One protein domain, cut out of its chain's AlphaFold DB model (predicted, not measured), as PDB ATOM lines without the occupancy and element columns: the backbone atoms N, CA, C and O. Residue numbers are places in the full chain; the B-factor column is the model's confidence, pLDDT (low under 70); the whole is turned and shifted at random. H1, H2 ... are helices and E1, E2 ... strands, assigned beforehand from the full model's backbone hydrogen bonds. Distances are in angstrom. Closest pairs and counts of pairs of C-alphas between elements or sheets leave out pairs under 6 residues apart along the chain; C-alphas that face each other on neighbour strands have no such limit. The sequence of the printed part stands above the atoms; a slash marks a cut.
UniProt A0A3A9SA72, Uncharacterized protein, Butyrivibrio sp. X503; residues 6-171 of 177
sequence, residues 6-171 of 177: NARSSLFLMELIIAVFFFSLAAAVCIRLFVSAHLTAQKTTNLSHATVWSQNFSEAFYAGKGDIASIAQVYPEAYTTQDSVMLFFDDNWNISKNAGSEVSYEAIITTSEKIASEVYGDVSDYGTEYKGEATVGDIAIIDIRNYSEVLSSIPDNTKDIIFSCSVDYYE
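Overview. This is residues 6 to 171 of the 177 residues of an uncharacterized protein of Butyrivibrio sp. X503 (UniProt A0A3A9SA72). A twisted sheet of four antiparallel strands has one very long helix, H1, laid over one face with its residues 43 to 62, while residues 6 to 42 of H1 stick out as a long arm. The short helix H2 packs on the same face, over E1, making two layers, and the loop residues 122 to 128 stick out near H3. The printed part has 166 residues, with three named helices and four named strands in the order H1 H2 E1 E2 H3 E3 E4; the sheet's order is E1 E2 E3 E4, and the class is mixed, helices and strands. The whole is extended, with a radius of gyration of the C-alphas of 25.7 A and spans of 95 by 44 by 24 A, the arm making the length.

Arrangement. E2, residues 105 to 115, and E3, residues 133 to 143, are the inner strands, antiparallel at 162 degrees, with N 110 and O 138 within hydrogen-bond range at 2.9 A. E1, residues 84 to 89, is an edge strand and forms a hairpin with E2; N 87 and O 107 are 2.8 A apart. E4, residues 161 to 170, is the other edge strand and forms a hairpin with E3; N 137 and O 167 are 2.7 A apart. H1, residues 6 to 63, is on the sheet at a height of 8.8 A, over E2, E3 and E4, and runs along the strands, at 27 degrees to E3 on the local plane. The closest C-alphas of H1 and E3 are those of Ala 50 and Ile 141, 5.7 A apart. H2, residues 68 to 74, lies on the same face over E1, at a height of 9.4 A; their closest C-alphas, of Ala 72 and Val 85, are 6.5 A apart. H1 touches H2 with residues 57 to 63 alone, closest at the C-alphas of Ala 60 and Ile 71, 5.4 A, with a steep tilt of 64 degrees, opposite ways. H3, residues 116 to 119, is on the sheet over E3 and apart from H1 and H2; the closest C-alphas of H3 and E3, of Ala 116 and Glu 133, are 4.8 A apart. Every O i to N i+4 pair of H1 is within hydrogen-bond range, against 2 of 3 in H2, and H3 is too short for such a pair.

Along the chain. H1 runs 85.0 A from C-alpha 6 at (73.102, 173.594, 207.050) to C-alpha 63 at (152.719, 175.484, 177.292). E3 is 32.5 A long, E2 32.0 A, E4 26.9 A and E1 16.7 A. H2 measures 10.2 A and H3 5.1 A. E4 ends at C-alpha 170, (157.235, 187.524, 180.264).

Size, cuts and confidence. The C-alphas farthest apart, of Asn 6 and Lys 131, are 95.8 A apart. The printed part has no cut. The links E1 to E2, H3 to E3 and E3 to E4 are long. The mean pLDDT of the printed part is 86.9; residues 6 to 9, 98 to 101, 124 to 129, 148 to 149 and 152 are under 70.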
ATOM      1  N   ASN A   6      72.350 172.771 208.008       58.78
ATOM      2  CA  ASN A   6      73.102 173.594 207.050       58.78
ATOM      3  C   ASN A   6      74.399 174.171 207.644       58.78
ATOM      4  O   ASN A   6      75.401 174.268 206.942       58.78
ATOM      5  N   ALA A   7      74.411 174.482 208.946       61.84
ATOM      6  CA  ALA A   7      75.587 175.024 209.634       61.84
ATOM      7  C   ALA A   7      76.751 174.016 209.756       61.84
ATOM      8  O   ALA A   7      77.910 174.414 209.823       61.84
ATOM      9  N   ARG A   8      76.472 172.702 209.779       65.94
ATOM     10  CA  ARG A   8      77.504 171.656 209.918       65.94
ATOM     11  C   ARG A   8      78.190 171.351 208.583       65.94
ATOM     12  O   ARG A   8      79.409 171.213 208.546       65.94
ATOM     13  N   SER A   9      77.423 171.315 207.488       68.56
ATOM     14  CA  SER A   9      77.977 171.193 206.130       68.56
ATOM     15  C   SER A   9      78.752 172.439 205.700       68.56
ATOM     16  O   SER A   9      79.772 172.295 205.034       68.56
ATOM     17  N   SER A  10      78.331 173.648 206.100       74.19
ATOM     18  CA  SER A  10      79.085 174.872 205.791       74.19
ATOM     19  C   SER A  10      80.426 174.945 206.526       74.19
ATOM     20  O   SER A  10      81.394 175.440 205.960       74.19
ATOM     21  N   LEU A  11      80.504 174.428 207.759       83.44
ATOM     22  CA  LEU A  11      81.753 174.369 208.528       83.44
ATOM     23  C   LEU A  11      82.758 173.382 207.920       83.44
ATOM     24  O   LEU A  11      83.920 173.735 207.750       83.44
ATOM     25  N   PHE A  12      82.305 172.194 207.515       84.88
ATOM     26  CA  PHE A  12      83.157 171.224 206.818       84.88
ATOM     27  C   PHE A  12      83.647 171.754 205.462       84.88
ATOM     28  O   PHE A  12      84.813 171.600 205.105       84.88
ATOM     29  N   LEU A  13      82.765 172.428 204.716       87.19
ATOM     30  CA  LEU A  13      83.134 173.060 203.452       87.19
ATOM     31  C   LEU A  13      84.192 174.155 203.659       87.19
ATOM     32  O   LEU A  13      85.148 174.231 202.896       87.19
ATOM     33  N   MET A  14      84.043 174.980 204.698       92.25
ATOM     34  CA  MET A  14      85.012 176.023 205.036       92.25
ATOM     35  C   MET A  14      86.379 175.433 205.406       92.25
ATOM     36  O   MET A  14      87.399 175.941 204.946       92.25
ATOM     37  N   GLU A  15      86.407 174.348 206.180       91.19
ATOM     38  CA  GLU A  15      87.641 173.641 206.543       91.19
ATOM     39  C   GLU A  15      88.359 173.078 205.310       91.19
ATOM     40  O   GLU A  15      89.561 173.285 205.148       91.19
ATOM     41  N   LEU A  16      87.614 172.463 204.385       92.69
ATOM     42  CA  LEU A  16      88.157 171.978 203.118       92.69
ATOM     43  C   LEU A  16      88.731 173.124 202.268       92.69
ATOM     44  O   LEU A  16      89.834 173.000 201.738       92.69
ATOM     45  N   ILE A  17      88.012 174.244 202.150       94.75
ATOM     46  CA  ILE A  17      88.473 175.411 201.380       94.75
ATOM     47  C   ILE A  17      89.770 175.963 201.976       94.75
ATOM     48  O   ILE A  17      90.712 176.230 201.232       94.75
ATOM     49  N   ILE A  18      89.848 176.096 203.302       94.19
ATOM     50  CA  ILE A  18      91.052 176.577 203.988       94.19
ATOM     51  C   ILE A  18      92.215 175.592 203.795       94.19
ATOM     52  O   ILE A  18      93.325 176.020 203.478       94.19
ATOM     53  N   ALA A  19      91.973 174.285 203.915       95.00
ATOM     54  CA  ALA A  19      92.997 173.262 203.710       95.00
ATOM     55  C   ALA A  19      93.555 173.284 202.277       95.00
ATOM     56  O   ALA A  19      94.772 173.299 202.084       95.00
ATOM     57  N   VAL A  20      92.681 173.356 201.269       95.50
ATOM     58  CA  VAL A  20      93.092 173.454 199.860       95.50
ATOM     59  C   VAL A  20      93.786 174.789 199.580       95.50
ATOM     60  O   VAL A  20      94.763 174.816 198.835       95.50
ATOM     61  N   PHE A  21      93.360 175.885 200.214       95.56
ATOM     62  CA  PHE A  21      94.023 177.184 200.100       95.56
ATOM     63  C   PHE A  21      95.467 177.130 200.615       95.56
ATOM     64  O   PHE A  21      96.388 177.477 199.873       95.56
ATOM     65  N   PHE A  22      95.698 176.619 201.829       96.00
ATOM     66  CA  PHE A  22      97.054 176.464 202.369       96.00
ATOM     67  C   PHE A  22      97.902 175.490 201.550       96.00
ATOM     68  O   PHE A  22      99.072 175.775 201.292       96.00
ATOM     69  N   PHE A  23      97.316 174.383 201.087       95.62
ATOM     70  CA  PHE A  23      98.004 173.450 200.200       95.62
ATOM     71  C   PHE A  23      98.416 174.119 198.883       95.62
ATOM     72  O   PHE A  23      99.556 173.971 198.449       95.62
ATOM     73  N   SER A  24      97.530 174.915 198.276       97.12
ATOM     74  CA  SER A  24      97.829 175.646 197.041       97.12
ATOM     75  C   SER A  24      98.922 176.703 197.236       97.12
ATOM     76  O   SER A  24      99.810 176.832 196.392       97.12
ATOM     77  N   LEU A  25      98.921 177.407 198.377       96.44
ATOM     78  CA  LEU A  25      99.954 178.379 198.728       96.44
ATOM     79  C   LEU A  25     101.315 177.698 198.904       96.44
ATOM     80  O   LEU A  25     102.314 178.156 198.351       96.44
ATOM     81  N   ALA A  26     101.346 176.580 199.634       96.38
ATOM     82  CA  ALA A  26     102.553 175.785 199.814       96.38
ATOM     83  C   ALA A  26     103.074 175.254 198.469       96.38
ATOM     84  O   ALA A  26     104.254 175.422 198.170       96.38
ATOM     85  N   ALA A  27     102.198 174.709 197.618       96.81
ATOM     86  CA  ALA A  27     102.563 174.229 196.287       96.81
ATOM     87  C   ALA A  27     103.181 175.340 195.421       96.81
ATOM     88  O   ALA A  27     104.220 175.123 194.797       96.81
ATOM     89  N   ALA A  28     102.607 176.548 195.431       96.62
ATOM     90  CA  ALA A  28     103.157 177.688 194.699       96.62
ATOM     91  C   ALA A  28     104.568 178.070 195.186       96.62
ATOM     92  O   ALA A  28     105.459 178.317 194.369       96.62
ATOM     93  N   VAL A  29     104.800 178.082 196.503       96.88
ATOM     94  CA  VAL A  29     106.130 178.344 197.078       96.88
ATOM     95  C   VAL A  29     107.118 177.239 196.698       96.88
ATOM     96  O   VAL A  29     108.223 177.546 196.254       96.88
ATOM     97  N   CYS A  30     106.722 175.969 196.806       96.56
ATOM     98  CA  CYS A  30     107.563 174.829 196.444       96.56
ATOM     99  C   CYS A  30     107.975 174.861 194.967       96.56
ATOM    100  O   CYS A  30     109.151 174.672 194.664       96.56
ATOM    101  N   ILE A  31     107.046 175.161 194.053       96.75
ATOM    102  CA  ILE A  31     107.347 175.284 192.619       96.75
ATOM    103  C   ILE A  31     108.329 176.432 192.375       96.75
ATOM    104  O   ILE A  31     109.313 176.253 191.660       96.75
ATOM    105  N   ARG A  32     108.116 177.599 192.996       96.56
ATOM    106  CA  ARG A  32     109.039 178.735 192.853       96.56
ATOM    107  C   ARG A  32     110.443 178.404 193.349       96.56
ATOM    108  O   ARG A  32     111.408 178.732 192.668       96.56
ATOM    109  N   LEU A  33     110.558 177.757 194.508       96.50
ATOM    110  CA  LEU A  33     111.848 177.318 195.040       96.50
ATOM    111  C   LEU A  33     112.522 176.312 194.106       96.50
ATOM    112  O   LEU A  33     113.711 176.452 193.837       96.50
ATOM    113  N   PHE A  34     111.766 175.351 193.574       97.38
ATOM    114  CA  PHE A  34     112.286 174.360 192.637       97.38
ATOM    115  C   PHE A  34     112.817 175.001 191.351       97.38
ATOM    116  O   PHE A  34     113.945 174.724 190.951       97.38
ATOM    117  N   VAL A  35     112.050 175.911 190.741       97.12
ATOM    118  CA  VAL A  35     112.479 176.636 189.533       97.12
ATOM    119  C   VAL A  35     113.733 177.464 189.815       97.12
ATOM    120  O   VAL A  35     114.698 177.383 189.060       97.12
ATOM    121  N   SER A  36     113.772 178.207 190.924       96.62
ATOM    122  CA  SER A  36     114.957 178.987 191.301       96.62
ATOM    123  C   SER A  36     116.190 178.108 191.536       96.62
ATOM    124  O   SER A  36     117.284 178.457 191.089       96.62
ATOM    125  N   ALA A  37     116.028 176.966 192.211       96.44
ATOM    126  CA  ALA A  37     117.111 176.018 192.451       96.44
ATOM    127  C   ALA A  37     117.624 175.412 191.138       96.44
ATOM    128  O   ALA A  37     118.833 175.349 190.932       96.44
ATOM    129  N   HIS A  38     116.721 175.044 190.227       95.56
ATOM    130  CA  HIS A  38     117.078 174.522 188.912       95.56
ATOM    131  C   HIS A  38     117.856 175.546 188.072       95.56
ATOM    132  O   HIS A  38     118.923 175.226 187.554       95.56
ATOM    133  N   LEU A  39     117.387 176.797 188.011       94.56
ATOM    134  CA  LEU A  39     118.094 177.877 187.311       94.56
ATOM    135  C   LEU A  39     119.470 178.158 187.927       94.56
ATOM    136  O   LEU A  39     120.431 178.419 187.208       94.56
ATOM    137  N   THR A  40     119.577 178.101 189.255       95.38
ATOM    138  CA  THR A  40     120.860 178.272 189.950       95.38
ATOM    139  C   THR A  40     121.813 177.128 189.620       95.38
ATOM    140  O   THR A  40     122.958 177.385 189.271       95.38
ATOM    141  N   ALA A  41     121.333 175.883 189.652       95.25
ATOM    142  CA  ALA A  41     122.130 174.715 189.299       95.25
ATOM    143  C   ALA A  41     122.648 174.799 187.856       95.25
ATOM    144  O   ALA A  41     123.836 174.596 187.632       95.25
ATOM    145  N   GLN A  42     121.800 175.190 186.897       92.12
ATOM    146  CA  GLN A  42     122.214 175.375 185.503       92.12
ATOM    147  C   GLN A  42     123.304 176.449 185.365       92.12
ATOM    148  O   GLN A  42     124.301 176.233 184.679       92.12
ATOM    149  N   LYS A  43     123.160 177.586 186.061       92.44
ATOM    150  CA  LYS A  43     124.190 178.638 186.083       92.44
ATOM    151  C   LYS A  43     125.507 178.147 186.679       92.44
ATOM    152  O   LYS A  43     126.559 178.444 186.128       92.44
ATOM    153  N   THR A  44     125.458 177.398 187.781       95.19
ATOM    154  CA  THR A  44     126.655 176.818 188.404       95.19
ATOM    155  C   THR A  44     127.341 175.822 187.476       95.19
ATOM    156  O   THR A  44     128.560 175.876 187.356       95.19
ATOM    157  N   THR A  45     126.588 174.963 186.786       94.75
ATOM    158  CA  THR A  45     127.144 174.046 185.782       94.75
ATOM    159  C   THR A  45     127.844 174.814 184.664       94.75
ATOM    160  O   THR A  45     129.006 174.537 184.377       94.75
ATOM    161  N   ASN A  46     127.193 175.832 184.095       94.31
ATOM    162  CA  ASN A  46     127.784 176.650 183.033       94.31
ATOM    163  C   ASN A  46     129.054 177.369 183.494       94.31
ATOM    164  O   ASN A  46     130.059 177.348 182.792       94.31
ATOM    165  N   LEU A  47     129.033 177.961 184.689       95.19
ATOM    166  CA  LEU A  47     130.212 178.602 185.265       95.19
ATOM    167  C   LEU A  47     131.341 177.591 185.505       95.19
ATOM    168  O   LEU A  47     132.490 177.884 185.201       95.19
ATOM    169  N   SER A  48     131.020 176.395 186.005       96.56
ATOM    170  CA  SER A  48     132.011 175.341 186.237       96.56
ATOM    171  C   SER A  48     132.704 174.929 184.943       96.56
ATOM    172  O   SER A  48     133.927 174.820 184.919       96.56
ATOM    173  N   HIS A  49     131.946 174.711 183.867       96.19
ATOM    174  CA  HIS A  49     132.531 174.394 182.568       96.19
ATOM    175  C   HIS A  49     133.340 175.563 182.003       96.19
ATOM    176  O   HIS A  49     134.439 175.338 181.502       96.19
ATOM    177  N   ALA A  50     132.849 176.796 182.141       95.38
ATOM    178  CA  ALA A  50     133.575 177.984 181.716       95.38
ATOM    179  C   ALA A  50     134.932 178.106 182.427       95.38
ATOM    180  O   ALA A  50     135.953 178.289 181.774       95.38
ATOM    181  N   THR A  51     134.977 177.912 183.748       95.81
ATOM    182  CA  THR A  51     136.236 177.921 184.504       95.81
ATOM    183  C   THR A  51     137.194 176.824 184.043       95.81
ATOM    184  O   THR A  51     138.372 177.108 183.850       95.81
ATOM    185  N   VAL A  52     136.707 175.597 183.823       96.44
ATOM    186  CA  VAL A  52     137.547 174.491 183.327       96.44
ATOM    187  C   VAL A  52     138.119 174.813 181.945       96.44
ATOM    188  O   VAL A  52     139.310 174.637 181.718       96.44
ATOM    189  N   TRP A  53     137.305 175.330 181.026       95.62
ATOM    190  CA  TRP A  53     137.777 175.694 179.689       95.62
ATOM    191  C   TRP A  53     138.750 176.868 179.700       95.62
ATOM    192  O   TRP A  53     139.735 176.846 178.965       95.62
ATOM    193  N   SER A  54     138.540 177.855 180.569       95.12
ATOM    194  CA  SER A  54     139.515 178.923 180.757       95.12
ATOM    195  C   SER A  54     140.838 178.403 181.304       95.12
ATOM    196  O   SER A  54     141.875 178.781 180.778       95.12
ATOM    197  N   GLN A  55     140.816 177.484 182.274       95.88
ATOM    198  CA  GLN A  55     142.030 176.828 182.773       95.88
ATOM    199  C   GLN A  55     142.748 176.053 181.665       95.88
ATOM    200  O   GLN A  55     143.950 176.221 181.488       95.88
ATOM    201  N   ASN A  56     142.013 175.277 180.868       94.94
ATOM    202  CA  ASN A  56     142.572 174.537 179.738       94.94
ATOM    203  C   ASN A  56     143.242 175.472 178.709       94.94
ATOM    204  O   ASN A  56     144.286 175.135 178.146       94.94
ATOM    205  N   PHE A  57     142.668 176.653 178.457       94.56
ATOM    206  CA  PHE A  57     143.297 177.666 177.606       94.56
ATOM    207  C   PHE A  57     144.500 178.337 178.263       94.56
ATOM    208  O   PHE A  57     145.504 178.538 177.586       94.56
ATOM    209  N   SER A  58     144.445 178.631 179.561       94.06
ATOM    210  CA  SER A  58     145.597 179.141 180.309       94.06
ATOM    211  C   SER A  58     146.770 178.163 180.248       94.06
ATOM    212  O   SER A  58     147.896 178.560 179.966       94.06
ATOM    213  N   GLU A  59     146.521 176.871 180.457       95.00
ATOM    214  CA  GLU A  59     147.551 175.832 180.374       95.00
ATOM    215  C   GLU A  59     148.130 175.715 178.964       95.00
ATOM    216  O   GLU A  59     149.351 175.659 178.808       95.00
ATOM    217  N   ALA A  60     147.281 175.744 177.930       93.81
ATOM    218  CA  ALA A  60     147.740 175.758 176.542       93.81
ATOM    219  C   ALA A  60     148.581 177.009 176.231       93.81
ATOM    220  O   ALA A  60     149.620 176.903 175.580       93.81
ATOM    221  N   PHE A  61     148.178 178.173 176.747       93.69
ATOM    222  CA  PHE A  61     148.922 179.424 176.623       93.69
ATOM    223  C   PHE A  61     150.302 179.328 177.279       93.69
ATOM    224  O   PHE A  61     151.301 179.655 176.641       93.69
ATOM    225  N   TYR A  62     150.390 178.819 178.510       93.31
ATOM    226  CA  TYR A  62     151.669 178.652 179.203       93.31
ATOM    227  C   TYR A  62     152.561 177.591 178.549       93.31
ATOM    228  O   TYR A  62     153.775 177.780 178.467       93.31
ATOM    229  N   ALA A  63     151.982 176.503 178.036       92.00
ATOM    230  CA  ALA A  63     152.719 175.484 177.292       92.00
ATOM    231  C   ALA A  63     153.306 176.043 175.983       92.00
ATOM    232  O   ALA A  63     154.446 175.732 175.637       92.00
ATOM    233  N   GLY A  64     152.542 176.892 175.289       88.12
ATOM    234  CA  GLY A  64     152.951 177.584 174.068       88.12
ATOM    235  C   GLY A  64     153.710 178.893 174.293       88.12
ATOM    236  O   GLY A  64     154.098 179.523 173.317       88.12
ATOM    237  N   LYS A  65     153.918 179.327 175.545       89.31
ATOM    238  CA  LYS A  65     154.520 180.631 175.892       89.31
ATOM    239  C   LYS A  65     153.864 181.819 175.170       89.31
ATOM    240  O   LYS A  65     154.541 182.757 174.762       89.31
ATOM    241  N   GLY A  66     152.549 181.751 174.985       83.94
ATOM    242  CA  GLY A  66     151.772 182.771 174.284       83.94
ATOM    243  C   GLY A  66     151.783 182.698 172.755       83.94
ATOM    244  O   GLY A  66     151.175 183.554 172.123       83.94
ATOM    245  N   ASP A  67     152.401 181.681 172.149       89.38
ATOM    246  CA  ASP A  67     152.301 181.447 170.705       89.38
ATOM    247  C   ASP A  67     150.949 180.819 170.315       89.38
ATOM    248  O   ASP A  67     150.638 179.680 170.679       89.38
ATOM    249  N   ILE A  68     150.168 181.540 169.508       89.06
ATOM    250  CA  ILE A  68     148.867 181.093 168.985       89.06
ATOM    251  C   ILE A  68     148.986 179.793 168.190       89.06
ATOM    252  O   ILE A  68     148.118 178.926 168.312       89.06
ATOM    253  N   ALA A  69     150.053 179.615 167.405       89.69
ATOM    254  CA  ALA A  69     150.217 178.409 166.597       89.69
ATOM    255  C   ALA A  69     150.392 177.163 167.478       89.69
ATOM    256  O   ALA A  69     149.841 176.100 167.175       89.69
ATOM    257  N   SER A  70     151.108 177.298 168.592       90.12
ATOM    258  CA  SER A  70     151.253 176.250 169.602       90.12
ATOM    259  C   SER A  70     149.929 175.943 170.306       90.12
ATOM    260  O   SER A  70     149.592 174.773 170.486       90.12
ATOM    261  N   ILE A  71     149.133 176.964 170.638       89.69
ATOM    262  CA  ILE A  71     147.805 176.785 171.253       89.69
ATOM    263  C   ILE A  71     146.848 176.069 170.288       89.69
ATOM    264  O   ILE A  71     146.151 175.133 170.682       89.69
ATOM    265  N   ALA A  72     146.852 176.446 169.007       90.25
ATOM    266  CA  ALA A  72     146.020 175.827 167.975       90.25
ATOM    267  C   ALA A  72     146.349 174.338 167.749       90.25
ATOM    268  O   ALA A  72     145.460 173.549 167.436       90.25
ATOM    269  N   GLN A  73     147.600 173.911 167.963       90.25
ATOM    270  CA  GLN A  73     147.975 172.492 167.869       90.25
ATOM    271  C   GLN A  73     147.331 171.626 168.958       90.25
ATOM    272  O   GLN A  73     147.059 170.449 168.716       90.25
ATOM    273  N   VAL A  74     147.075 172.193 170.142       91.56
ATOM    274  CA  VAL A  74     146.401 171.486 171.246       91.56
ATOM    275  C   VAL A  74     144.923 171.249 170.921       91.56
ATOM    276  O   VAL A  74     144.357 170.236 171.333       91.56
ATOM    277  N   TYR A  75     144.315 172.138 170.128       89.94
ATOM    278  CA  TYR A  75     142.899 172.093 169.772       89.94
ATOM    279  C   TYR A  75     142.689 172.072 168.250       89.94
ATOM    280  O   TYR A  75     142.325 173.087 167.666       89.94
ATOM    281  N   PRO A  76     142.824 170.907 167.586       86.31
ATOM    282  CA  PRO A  76     142.652 170.800 166.132       86.31
ATOM    283  C   PRO A  76     141.248 171.160 165.622       86.31
ATOM    284  O   PRO A  76     141.069 171.417 164.438       86.31
ATOM    285  N   GLU A  77     140.250 171.118 166.507       86.88
ATOM    286  CA  GLU A  77     138.856 171.487 166.227       86.88
ATOM    287  C   GLU A  77     138.619 173.003 166.345       86.88
ATOM    288  O   GLU A  77     137.518 173.475 166.064       86.88
ATOM    289  N   ALA A  78     139.615 173.758 166.821       88.38
ATOM    290  CA  ALA A  78     139.491 175.188 167.036       88.38
ATOM    291  C   ALA A  78     139.597 175.969 165.728       88.38
ATOM    292  O   ALA A  78     140.312 175.610 164.791       88.38
ATOM    293  N   TYR A  79     138.910 177.100 165.709       88.44
ATOM    294  CA  TYR A  79     139.041 178.106 164.678       88.44
ATOM    295  C   TYR A  79     140.119 179.093 165.101       88.44
ATOM    296  O   TYR A  79     140.059 179.667 166.185       88.44
ATOM    297  N   THR A  80     141.113 179.294 164.247       87.62
ATOM    298  CA  THR A  80     142.260 180.150 164.554       87.62
ATOM    299  C   THR A  80     142.280 181.344 163.614       87.62
ATOM    300  O   THR A  80     142.135 181.199 162.399       87.62
ATOM    301  N   THR A  81     142.449 182.531 164.183       85.88
ATOM    302  CA  THR A  81     142.763 183.768 163.466       85.88
ATOM    303  C   THR A  81     144.249 184.086 163.655       85.88
ATOM    304  O   THR A  81     145.006 183.259 164.154       85.88
ATOM    305  N   GLN A  82     144.701 185.268 163.230       84.06
ATOM    306  CA  GLN A  82     146.094 185.667 163.431       84.06
ATOM    307  C   GLN A  82     146.464 185.747 164.922       84.06
ATOM    308  O   GLN A  82     147.544 185.305 165.300       84.06
ATOM    309  N   ASP A  83     145.539 186.243 165.749       87.81
ATOM    310  CA  ASP A  83     145.806 186.598 167.146       87.81
ATOM    311  C   ASP A  83     144.877 185.872 168.134       87.81
ATOM    312  O   ASP A  83     144.982 186.083 169.341       87.81
ATOM    313  N   SER A  84     143.959 185.024 167.652       90.44
ATOM    314  CA  SER A  84     142.969 184.356 168.502       90.44
ATOM    315  C   SER A  84     142.748 182.887 168.149       90.44
ATOM    316  O   SER A  84     142.806 182.485 166.987       90.44
ATOM    317  N   VAL A  85     142.405 182.090 169.160       92.38
ATOM    318  CA  VAL A  85     141.909 180.715 169.019       92.38
ATOM    319  C   VAL A  85     140.507 180.639 169.618       92.38
ATOM    320  O   VAL A  85     140.272 181.135 170.717       92.38
ATOM    321  N   MET A  86     139.580 180.021 168.889       91.69
ATOM    322  CA  MET A  86     138.159 179.956 169.225       91.69
ATOM    323  C   MET A  86     137.658 178.513 169.201       91.69
ATOM    324  O   MET A  86     137.903 177.771 168.250       91.69
ATOM    325  N   LEU A  87     136.924 178.121 170.237       92.19
ATOM    326  CA  LEU A  87     136.232 176.839 170.336       92.19
ATOM    327  C   LEU A  87     134.736 177.066 170.530       92.19
ATOM    328  O   LEU A  87     134.320 177.937 171.291       92.19
ATOM    329  N   PHE A  88     133.939 176.230 169.877       91.94
ATOM    330  CA  PHE A  88     132.486 176.284 169.928       91.94
ATOM    331  C   PHE A  88     131.932 175.076 170.660       91.94
ATOM    332  O   PHE A  88     132.438 173.963 170.496       91.94
ATOM    333  N   PHE A  89     130.866 175.284 171.428       92.00
ATOM    334  CA  PHE A  89     130.204 174.228 172.179       92.00
ATOM    335  C   PHE A  89     128.693 174.240 171.991       92.00
ATOM    336  O   PHE A  89     128.081 175.298 171.846       92.00
ATOM    337  N   ASP A  90     128.095 173.054 172.043       91.56
ATOM    338  CA  ASP A  90     126.644 172.880 172.129       91.56
ATOM    339  C   ASP A  90     126.103 173.185 173.548       91.56
ATOM    340  O   ASP A  90     126.856 173.468 174.484       91.56
ATOM    341  N   ASP A  91     124.783 173.086 173.738       89.56
ATOM    342  CA  ASP A  91     124.114 173.257 175.044       89.56
ATOM    343  C   ASP A  91     124.620 172.299 176.143       89.56
ATOM    344  O   ASP A  91     124.411 172.548 177.333       89.56
ATOM    345  N   ASN A  92     125.271 171.201 175.757       91.19
ATOM    346  CA  ASN A  92     125.797 170.174 176.647       91.19
ATOM    347  C   ASN A  92     127.323 170.278 176.834       91.19
ATOM    348  O   ASN A  92     127.917 169.355 177.391       91.19
ATOM    349  N   TRP A  93     127.951 171.378 176.400       91.44
ATOM    350  CA  TRP A  93     129.401 171.605 176.467       91.44
ATOM    351  C   TRP A  93     130.258 170.625 175.650       91.44
ATOM    352  O   TRP A  93     131.451 170.464 175.918       91.44
ATOM    353  N   ASN A  94     129.689 169.988 174.626       91.50
ATOM    354  CA  ASN A  94     130.465 169.211 173.661       91.50
ATOM    355  C   ASN A  94     131.015 170.130 172.576       91.50
ATOM    356  O   ASN A  94     130.315 171.022 172.102       91.50
ATOM    357  N   ILE A  95     132.251 169.872 172.146       90.00
ATOM    358  CA  ILE A  95     132.891 170.637 171.073       90.00
ATOM    359  C   ILE A  95     132.088 170.468 169.780       90.00
ATOM    360  O   ILE A  95     131.887 169.348 169.302       90.00
ATOM    361  N   SER A  96     131.672 171.589 169.197       85.94
ATOM    362  CA  SER A  96     131.027 171.649 167.892       85.94
ATOM    363  C   SER A  96     132.027 172.107 166.836       85.94
ATOM    364  O   SER A  96     132.648 173.159 166.954       85.94
ATOM    365  N   LYS A  97     132.160 171.318 165.768       76.12
ATOM    366  CA  LYS A  97     133.065 171.609 164.643       76.12
ATOM    367  C   LYS A  97     132.498 172.601 163.639       76.12
ATOM    368  O   LYS A  97     133.186 172.967 162.698       76.12
ATOM    369  N   ASN A  98     131.219 172.939 163.768       68.31
ATOM    370  CA  ASN A  98     130.522 173.797 162.830       68.31
ATOM    371  C   ASN A  98     130.109 175.059 163.575       68.31
ATOM    372  O   ASN A  98     129.251 174.993 164.452       68.31
ATOM    373  N   ALA A  99     130.664 176.201 163.172       62.56
ATOM    374  CA  ALA A  99     130.276 177.543 163.619       62.56
ATOM    375  C   ALA A  99     128.855 177.960 163.144       62.56
ATOM    376  O   ALA A  99     128.647 179.071 162.667       62.56
ATOM    377  N   GLY A 100     127.887 177.036 163.180       62.91
ATOM    378  CA  GLY A 100     126.523 177.184 162.664       62.91
ATOM    379  C   GLY A 100     125.439 177.117 163.747       62.91
ATOM    380  O   GLY A 100     125.687 177.364 164.919       62.91
ATOM    381  N   SER A 101     124.215 176.752 163.351       61.38
ATOM    382  CA  SER A 101     122.967 176.895 164.128       61.38
ATOM    383  C   SER A 101     122.814 176.036 165.395       61.38
ATOM    384  O   SER A 101     121.727 176.005 165.965       61.38
ATOM    385  N   GLU A 102     123.850 175.316 165.820       73.62
ATOM    386  CA  GLU A 102     123.823 174.432 167.000       73.62
ATOM    387  C   GLU A 102     124.900 174.801 168.033       73.62
ATOM    388  O   GLU A 102     125.272 173.981 168.871       73.62
ATOM    389  N   VAL A 103     125.431 176.025 167.966       85.94
ATOM    390  CA  VAL A 103     126.408 176.522 168.937       85.94
ATOM    391  C   VAL A 103     125.706 177.362 169.999       85.94
ATOM    392  O   VAL A 103     124.982 178.307 169.687       85.94
ATOM    393  N   SER A 104     125.957 177.019 171.257       89.06
ATOM    394  CA  SER A 104     125.417 177.694 172.436       89.06
ATOM    395  C   SER A 104     126.475 178.463 173.211       89.06
ATOM    396  O   SER A 104     126.173 179.516 173.776       89.06
ATOM    397  N   TYR A 105     127.710 177.964 173.235       91.62
ATOM    398  CA  TYR A 105     128.814 178.613 173.932       91.62
ATOM    399  C   TYR A 105     130.023 178.773 173.030       91.62
ATOM    400  O   TYR A 105     130.287 177.958 172.146       91.62
ATOM    401  N   GLU A 106     130.783 179.816 173.308       91.62
ATOM    402  CA  GLU A 106     132.006 180.146 172.602       91.62
ATOM    403  C   GLU A 106     133.113 180.418 173.612       91.62
ATOM    404  O   GLU A 106     132.903 181.109 174.608       91.62
ATOM    405  N   ALA A 107     134.291 179.859 173.373       93.19
ATOM    406  CA  ALA A 107     135.477 180.111 174.170       93.19
ATOM    407  C   ALA A 107     136.552 180.711 173.270       93.19
ATOM    408  O   ALA A 107     136.964 180.080 172.299       93.19
ATOM    409  N   ILE A 108     137.008 181.913 173.607       92.88
ATOM    410  CA  ILE A 108     137.981 182.681 172.832       92.88
ATOM    411  C   ILE A 108     139.197 182.934 173.711       92.88
ATOM    412  O   ILE A 108     139.052 183.363 174.856       92.88
ATOM    413  N   ILE A 109     140.387 182.713 173.164       93.19
ATOM    414  CA  ILE A 109     141.635 183.269 173.681       93.19
ATOM    415  C   ILE A 109     142.222 184.198 172.625       93.19
ATOM    416  O   ILE A 109     142.365 183.793 171.475       93.19
ATOM    417  N   THR A 110     142.564 185.423 173.013       92.62
ATOM    418  CA  THR A 110     143.220 186.417 172.156       92.62
ATOM    419  C   THR A 110     144.550 186.804 172.770       92.62
ATOM    420  O   THR A 110     144.593 187.224 173.923       92.62
ATOM    421  N   THR A 111     145.633 186.689 172.012       91.44
ATOM    422  CA  THR A 111     146.970 187.080 172.458       91.44
ATOM    423  C   THR A 111     147.347 188.445 171.910       91.44
ATOM    424  O   THR A 111     147.105 188.743 170.745       91.44
ATOM    425  N   SER A 112     147.990 189.261 172.732       90.31
ATOM    426  CA  SER A 112     148.552 190.552 172.347       90.31
ATOM    427  C   SER A 112     149.919 190.741 172.994       90.31
ATOM    428  O   SER A 112     150.155 190.273 174.106       90.31
ATOM    429  N   GLU A 113     150.832 191.426 172.312       88.88
ATOM    430  CA  GLU A 113     152.110 191.833 172.900       88.88
ATOM    431  C   GLU A 113     151.954 193.200 173.573       88.88
ATOM    432  O   GLU A 113     151.395 194.137 172.997       88.88
ATOM    433  N   LYS A 114     152.417 193.306 174.820       86.94
ATOM    434  CA  LYS A 114     152.384 194.527 175.635       86.94
ATOM    435  C   LYS A 114     153.750 194.774 176.266       86.94
ATOM    436  O   LYS A 114     154.582 193.876 176.365       86.94
ATOM    437  N   ILE A 115     153.990 196.000 176.717       84.31
ATOM    438  CA  ILE A 115     155.254 196.362 177.364       84.31
ATOM    439  C   ILE A 115     155.312 195.705 178.749       84.31
ATOM    440  O   ILE A 115     154.407 195.884 179.565       84.31
ATOM    441  N   ALA A 116     156.396 194.985 179.050       83.75
ATOM    442  CA  ALA A 116     156.523 194.238 180.302       83.75
ATOM    443  C   ALA A 116     156.440 195.146 181.542       83.75
ATOM    444  O   ALA A 116     155.833 194.775 182.540       83.75
ATOM    445  N   SER A 117     156.980 196.366 181.477       81.50
ATOM    446  CA  SER A 117     156.881 197.329 182.581       81.50
ATOM    447  C   SER A 117     155.458 197.840 182.835       81.50
ATOM    448  O   SER A 117     155.182 198.316 183.931       81.50
ATOM    449  N   GLU A 118     154.565 197.781 181.840       83.44
ATOM    450  CA  GLU A 118     153.147 198.116 182.026       83.44
ATOM    451  C   GLU A 118     152.378 196.941 182.632       83.44
ATOM    452  O   GLU A 118     151.562 197.144 183.527       83.44
ATOM    453  N   VAL A 119     152.666 195.716 182.174       83.00
ATOM    454  CA  VAL A 119     152.013 194.489 182.658       83.00
ATOM    455  C   VAL A 119     152.408 194.176 184.103       83.00
ATOM    456  O   VAL A 119     151.538 193.892 184.915       83.00
ATOM    457  N   TYR A 120     153.695 194.297 184.440       83.38
ATOM    458  CA  TYR A 120     154.243 193.993 185.771       83.38
ATOM    459  C   TYR A 120     154.495 195.245 186.622       83.38
ATOM    460  O   TYR A 120     155.315 195.222 187.540       83.38
ATOM    461  N   GLY A 121     153.838 196.366 186.310       80.00
ATOM    462  CA  GLY A 121     154.063 197.641 187.001       80.00
ATOM    463  C   GLY A 121     153.656 197.637 188.481       80.00
ATOM    464  O   GLY A 121     154.123 198.471 189.257       80.00
ATOM    465  N   ASP A 122     152.803 196.698 188.887       81.31
ATOM    466  CA  ASP A 122     152.407 196.452 190.274       81.31
ATOM    467  C   ASP A 122     153.422 195.591 191.052       81.31
ATOM    468  O   ASP A 122     153.452 195.622 192.288       81.31
ATOM    469  N   VAL A 123     154.306 194.874 190.349       80.25
ATOM    470  CA  VAL A 123     155.348 194.033 190.942       80.25
ATOM    471  C   VAL A 123     156.534 194.899 191.366       80.25
ATOM    472  O   VAL A 123     157.482 195.130 190.622       80.25
ATOM    473  N   SER A 124     156.487 195.372 192.610       68.94
ATOM    474  CA  SER A 124     157.571 196.160 193.225       68.94
ATOM    475  C   SER A 124     158.574 195.326 194.031       68.94
ATOM    476  O   SER A 124     159.614 195.839 194.457       68.94
ATOM    477  N   ASP A 125     158.294 194.037 194.228       67.88
ATOM    478  CA  ASP A 125     159.155 193.156 195.004       67.88
ATOM    479  C   ASP A 125     160.484 192.875 194.277       67.88
ATOM    480  O   ASP A 125     160.555 192.709 193.058       67.88
ATOM    481  N   TYR A 126     161.566 192.810 195.055       67.31
ATOM    482  CA  TYR A 126     162.932 192.472 194.621       67.31
ATOM    483  C   TYR A 126     163.668 193.497 193.740       67.31
ATOM    484  O   TYR A 126     164.789 193.214 193.322       67.31
ATOM    485  N   GLY A 127     163.110 194.688 193.489       63.38
ATOM    486  CA  GLY A 127     163.807 195.749 192.740       63.38
ATOM    487  C   GLY A 127     164.175 195.349 191.306       63.38
ATOM    488  O   GLY A 127     165.193 195.799 190.779       63.38
ATOM    489  N   THR A 128     163.382 194.460 190.701       66.69
ATOM    490  CA  THR A 128     163.616 193.950 189.347       66.69
ATOM    491  C   THR A 128     163.001 194.906 188.328       66.69
ATOM    492  O   THR A 128     161.799 195.147 188.353       66.69
ATOM    493  N   GLU A 129     163.813 195.453 187.420       69.12
ATOM    494  CA  GLU A 129     163.309 196.188 186.255       69.12
ATOM    495  C   GLU A 129     162.910 195.186 185.162       69.12
ATOM    496  O   GLU A 129     163.774 194.546 184.557       69.12
ATOM    497  N   TYR A 130     161.610 195.059 184.894       72.44
ATOM    498  CA  TYR A 130     161.112 194.319 183.735       72.44
ATOM    499  C   TYR A 130     161.385 195.128 182.462       72.44
ATOM    500  O   TYR A 130     160.941 196.271 182.339       72.44
ATOM    501  N   LYS A 131     162.147 194.549 181.527       74.69
ATOM    502  CA  LYS A 131     162.560 195.186 180.268       74.69
ATOM    503  C   LYS A 131     162.148 194.318 179.090       74.69
ATOM    504  O   LYS A 131     162.371 193.113 179.115       74.69
ATOM    505  N   GLY A 132     161.610 194.951 178.054       81.50
ATOM    506  CA  GLY A 132     161.126 194.268 176.860       81.50
ATOM    507  C   GLY A 132     159.614 194.063 176.865       81.50
ATOM    508  O   GLY A 132     158.864 194.850 177.452       81.50
ATOM    509  N   GLU A 133     159.178 193.006 176.194       84.94
ATOM    510  CA  GLU A 133     157.773 192.712 175.916       84.94
ATOM    511  C   GLU A 133     157.257 191.525 176.742       84.94
ATOM    512  O   GLU A 133     157.999 190.623 177.137       84.94
ATOM    513  N   ALA A 134     155.957 191.537 177.008       86.69
ATOM    514  CA  ALA A 134     155.212 190.447 177.611       86.69
ATOM    515  C   ALA A 134     154.026 190.104 176.710       86.69
ATOM    516  O   ALA A 134     153.323 190.990 176.215       86.69
ATOM    517  N   THR A 135     153.787 188.816 176.505       89.69
ATOM    518  CA  THR A 135     152.602 188.353 175.785       89.69
ATOM    519  C   THR A 135     151.463 188.210 176.780       89.69
ATOM    520  O   THR A 135     151.623 187.563 177.810       89.69
ATOM    521  N   VAL A 136     150.312 188.802 176.478       91.81
ATOM    522  CA  VAL A 136     149.095 188.740 177.292       91.81
ATOM    523  C   VAL A 136     148.012 188.015 176.506       91.81
ATOM    524  O   VAL A 136     147.700 188.408 175.385       91.81
ATOM    525  N   GLY A 137     147.459 186.957 177.086       92.12
ATOM    526  CA  GLY A 137     146.327 186.196 176.579       92.12
ATOM    527  C   GLY A 137     145.054 186.540 177.345       92.12
ATOM    528  O   GLY A 137     144.913 186.183 178.511       92.12
ATOM    529  N   ASP A 138     144.100 187.185 176.687       93.50
ATOM    530  CA  ASP A 138     142.770 187.428 177.238       93.50
ATOM    531  C   ASP A 138     141.844 186.271 176.852       93.50
ATOM    532  O   ASP A 138     141.683 185.960 175.671       93.50
ATOM    533  N   ILE A 139     141.252 185.615 177.849       94.19
ATOM    534  CA  ILE A 139     140.388 184.444 177.688       94.19
ATOM    535  C   ILE A 139     138.969 184.810 178.112       94.19
ATOM    536  O   ILE A 139     138.751 185.311 179.218       94.19
ATOM    537  N   ALA A 140     137.984 184.493 177.277       94.06
ATOM    538  CA  ALA A 140     136.575 184.670 177.598       94.06
ATOM    539  C   ALA A 140     135.740 183.468 177.158       94.06
ATOM    540  O   ALA A 140     135.940 182.914 176.080       94.06
ATOM    541  N   ILE A 141     134.775 183.106 177.999       94.00
ATOM    542  CA  ILE A 141     133.749 182.107 177.713       94.00
ATOM    543  C   ILE A 141     132.401 182.814 177.671       94.00
ATOM    544  O   ILE A 141     132.014 183.483 178.633       94.00
ATOM    545  N   ILE A 142     131.695 182.671 176.559       91.75
ATOM    546  CA  ILE A 142     130.560 183.506 176.181       91.75
ATOM    547  C   ILE A 142     129.349 182.612 175.908       91.75
ATOM    548  O   ILE A 142     129.457 181.571 175.262       91.75
ATOM    549  N   ASP A 143     128.190 183.019 176.418       90.56
ATOM    550  CA  ASP A 143     126.889 182.454 176.073       90.56
ATOM    551  C   ASP A 143     126.375 183.120 174.795       90.56
ATOM    552  O   ASP A 143     125.888 184.253 174.818       90.56
ATOM    553  N   ILE A 144     126.491 182.421 173.667       87.69
ATOM    554  CA  ILE A 144     126.129 182.977 172.362       87.69
ATOM    555  C   ILE A 144     124.692 182.651 171.943       87.69
ATOM    556  O   ILE A 144     124.270 183.025 170.854       87.69
ATOM    557  N   ARG A 145     123.885 182.026 172.812       84.69
ATOM    558  CA  ARG A 145     122.486 181.662 172.494       84.69
ATOM    559  C   ARG A 145     121.591 182.860 172.180       84.69
ATOM    560  O   ARG A 145     120.546 182.704 171.554       84.69
ATOM    561  N   ASN A 146     121.984 184.051 172.631       77.38
ATOM    562  CA  ASN A 146     121.289 185.307 172.347       77.38
ATOM    563  C   ASN A 146     121.788 186.003 171.068       77.38
ATOM    564  O   ASN A 146     121.237 187.040 170.694       77.38
ATOM    565  N   TYR A 147     122.815 185.465 170.409       73.38
ATOM    566  CA  TYR A 147     123.418 186.044 169.216       73.38
ATOM    567  C   TYR A 147     122.912 185.338 167.957       73.38
ATOM    568  O   TYR A 147     122.689 184.131 167.931       73.38
ATOM    569  N   SER A 148     122.710 186.113 166.893       64.00
ATOM    570  CA  SER A 148     122.346 185.588 165.572       64.00
ATOM    571  C   SER A 148     123.550 185.074 164.782       64.00
ATOM    572  O   SER A 148     123.367 184.348 163.808       64.00
ATOM    573  N   GLU A 149     124.759 185.468 165.180       67.75
ATOM    574  CA  GLU A 149     126.025 185.117 164.540       67.75
ATOM    575  C   GLU A 149     127.089 184.857 165.611       67.75
ATOM    576  O   GLU A 149     127.018 185.395 166.717       67.75
ATOM    577  N   VAL A 150     128.064 184.023 165.263       70.12
ATOM    578  CA  VAL A 150     129.230 183.709 166.093       70.12
ATOM    579  C   VAL A 150     130.138 184.936 166.218       70.12
ATOM    580  O   VAL A 150     130.221 185.741 165.286       70.12
ATOM    581  N   LEU A 151     130.806 185.102 167.361       70.50
ATOM    582  CA  LEU A 151     131.684 186.244 167.585       70.50
ATOM    583  C   LEU A 151     133.066 185.985 166.969       70.50
ATOM    584  O   LEU A 151     133.550 184.868 166.894       70.50
ATOM    585  N   SER A 152     133.711 187.048 166.492       69.06
ATOM    586  CA  SER A 152     135.088 186.975 165.966       69.06
ATOM    587  C   SER A 152     136.115 187.536 166.952       69.06
ATOM    588  O   SER A 152     137.315 187.516 166.686       69.06
ATOM    589  N   SER A 153     135.642 188.116 168.055       75.31
ATOM    590  CA  SER A 153     136.443 188.763 169.087       75.31
ATOM    591  C   SER A 153     135.668 188.804 170.398       75.31
ATOM    592  O   SER A 153     134.435 188.797 170.402       75.31
ATOM    593  N   ILE A 154     136.392 188.923 171.510       79.12
ATOM    594  CA  ILE A 154     135.788 189.079 172.835       79.12
ATOM    595  C   ILE A 154     134.942 190.368 172.842       79.12
ATOM    596  O   ILE A 154     135.468 191.435 172.520       79.12
ATOM    597  N   PRO A 155     133.638 190.296 173.156       74.94
ATOM    598  CA  PRO A 155     132.761 191.456 173.154       74.94
ATOM    599  C   PRO A 155     133.028 192.347 174.374       74.94
ATOM    600  O   PRO A 155     133.240 191.855 175.478       74.94
ATOM    601  N   ASP A 156     132.902 193.666 174.205       71.31
ATOM    602  CA  ASP A 156     133.032 194.633 175.311       71.31
ATOM    603  C   ASP A 156     131.893 194.523 176.347       71.31
ATOM    604  O   ASP A 156     131.985 195.022 177.471       71.31
ATOM    605  N   ASN A 157     130.775 193.891 175.971       71.69
ATOM    606  CA  ASN A 157     129.619 193.706 176.840       71.69
ATOM    607  C   ASN A 157     129.803 192.485 177.752       71.69
ATOM    608  O   ASN A 157     129.811 191.346 177.299       71.69
ATOM    609  N   THR A 158     129.831 192.722 179.062       71.06
ATOM    610  CA  THR A 158     130.033 191.682 180.081       71.06
ATOM    611  C   THR A 158     128.808 190.814 180.364       71.06
ATOM    612  O   THR A 158     128.927 189.835 181.094       71.06
ATOM    613  N   LYS A 159     127.620 191.144 179.834       77.69
ATOM    614  CA  LYS A 159     126.376 190.427 180.184       77.69
ATOM    615  C   LYS A 159     126.323 188.987 179.687       77.69
ATOM    616  O   LYS A 159     125.709 188.158 180.352       77.69
ATOM    617  N   ASP A 160     126.935 188.726 178.540       84.69
ATOM    618  CA  ASP A 160     126.909 187.419 177.886       84.69
ATOM    619  C   ASP A 160     128.205 186.629 178.148       84.69
ATOM    620  O   ASP A 160     128.296 185.447 177.833       84.69
ATOM    621  N   ILE A 161     129.191 187.252 178.802       89.44
ATOM    622  CA  ILE A 161     130.408 186.591 179.272       89.44
ATOM    623  C   ILE A 161     130.079 185.820 180.555       89.44
ATOM    624  O   ILE A 161     129.741 186.404 181.586       89.44
ATOM    625  N   ILE A 162     130.201 184.495 180.503       91.75
ATOM    626  CA  ILE A 162     130.023 183.610 181.662       91.75
ATOM    627  C   ILE A 162     131.228 183.733 182.596       91.75
ATOM    628  O   ILE A 162     131.073 183.798 183.817       91.75
ATOM    629  N   PHE A 163     132.428 183.742 182.019       93.75
ATOM    630  CA  PHE A 163     133.688 183.852 182.742       93.75
ATOM    631  C   PHE A 163     134.763 184.439 181.829       93.75
ATOM    632  O   PHE A 163     134.814 184.117 180.642       93.75
ATOM    633  N   SER A 164     135.636 185.272 182.385       93.62
ATOM    634  CA  SER A 164     136.823 185.767 181.696       93.62
ATOM    635  C   SER A 164     138.009 185.843 182.645       93.62
ATOM    636  O   SER A 164     137.856 186.032 183.855       93.62
ATOM    637  N   CYS A 165     139.201 185.673 182.090       93.19
ATOM    638  CA  CYS A 165     140.462 185.834 182.798       93.19
ATOM    639  C   CYS A 165     141.550 186.283 181.820       93.19
ATOM    640  O   CYS A 165     141.390 186.154 180.610       93.19
ATOM    641  N   SER A 166     142.642 186.817 182.353       92.62
ATOM    642  CA  SER A 166     143.816 187.200 181.574       92.62
ATOM    643  C   SER A 166     145.014 186.414 182.094       92.62
ATOM    644  O   SER A 166     145.133 186.195 183.302       92.62
ATOM    645  N   VAL A 167     145.853 185.948 181.178       92.81
ATOM    646  CA  VAL A 167     147.121 185.267 181.447       92.81
ATOM    647  C   VAL A 167     148.242 186.012 180.753       92.81
ATOM    648  O   VAL A 167     148.028 186.683 179.750       92.81
ATOM    649  N   ASP A 168     149.449 185.890 181.272       92.56
ATOM    650  CA  ASP A 168     150.599 186.618 180.776       92.56
ATOM    651  C   ASP A 168     151.861 185.755 180.793       92.56
ATOM    652  O   ASP A 168     152.004 184.810 181.568       92.56
ATOM    653  N   TYR A 169     152.785 186.054 179.890       89.81
ATOM    654  CA  TYR A 169     154.090 185.420 179.844       89.81
ATOM    655  C   TYR A 169     155.151 186.464 179.509       89.81
ATOM    656  O   TYR A 169     155.160 187.051 178.425       89.81
ATOM    657  N   TYR A 170     156.061 186.685 180.455       86.25
ATOM    658  CA  TYR A 170     157.235 187.524 180.264       86.25
ATOM    659  C   TYR A 170     158.376 186.722 179.644       86.25
ATOM    660  O   TYR A 170     158.831 185.729 180.221       86.25
ATOM    661  N   GLU A 171     158.895 187.189 178.508       76.50
ATOM    662  CA  GLU A 171     160.112 186.642 177.916       76.50
ATOM    663  C   GLU A 171     161.296 187.593 178.163       76.50
ATOM    664  O   GLU A 171     161.437 188.607 177.473       76.50
TER     665      GLU A 171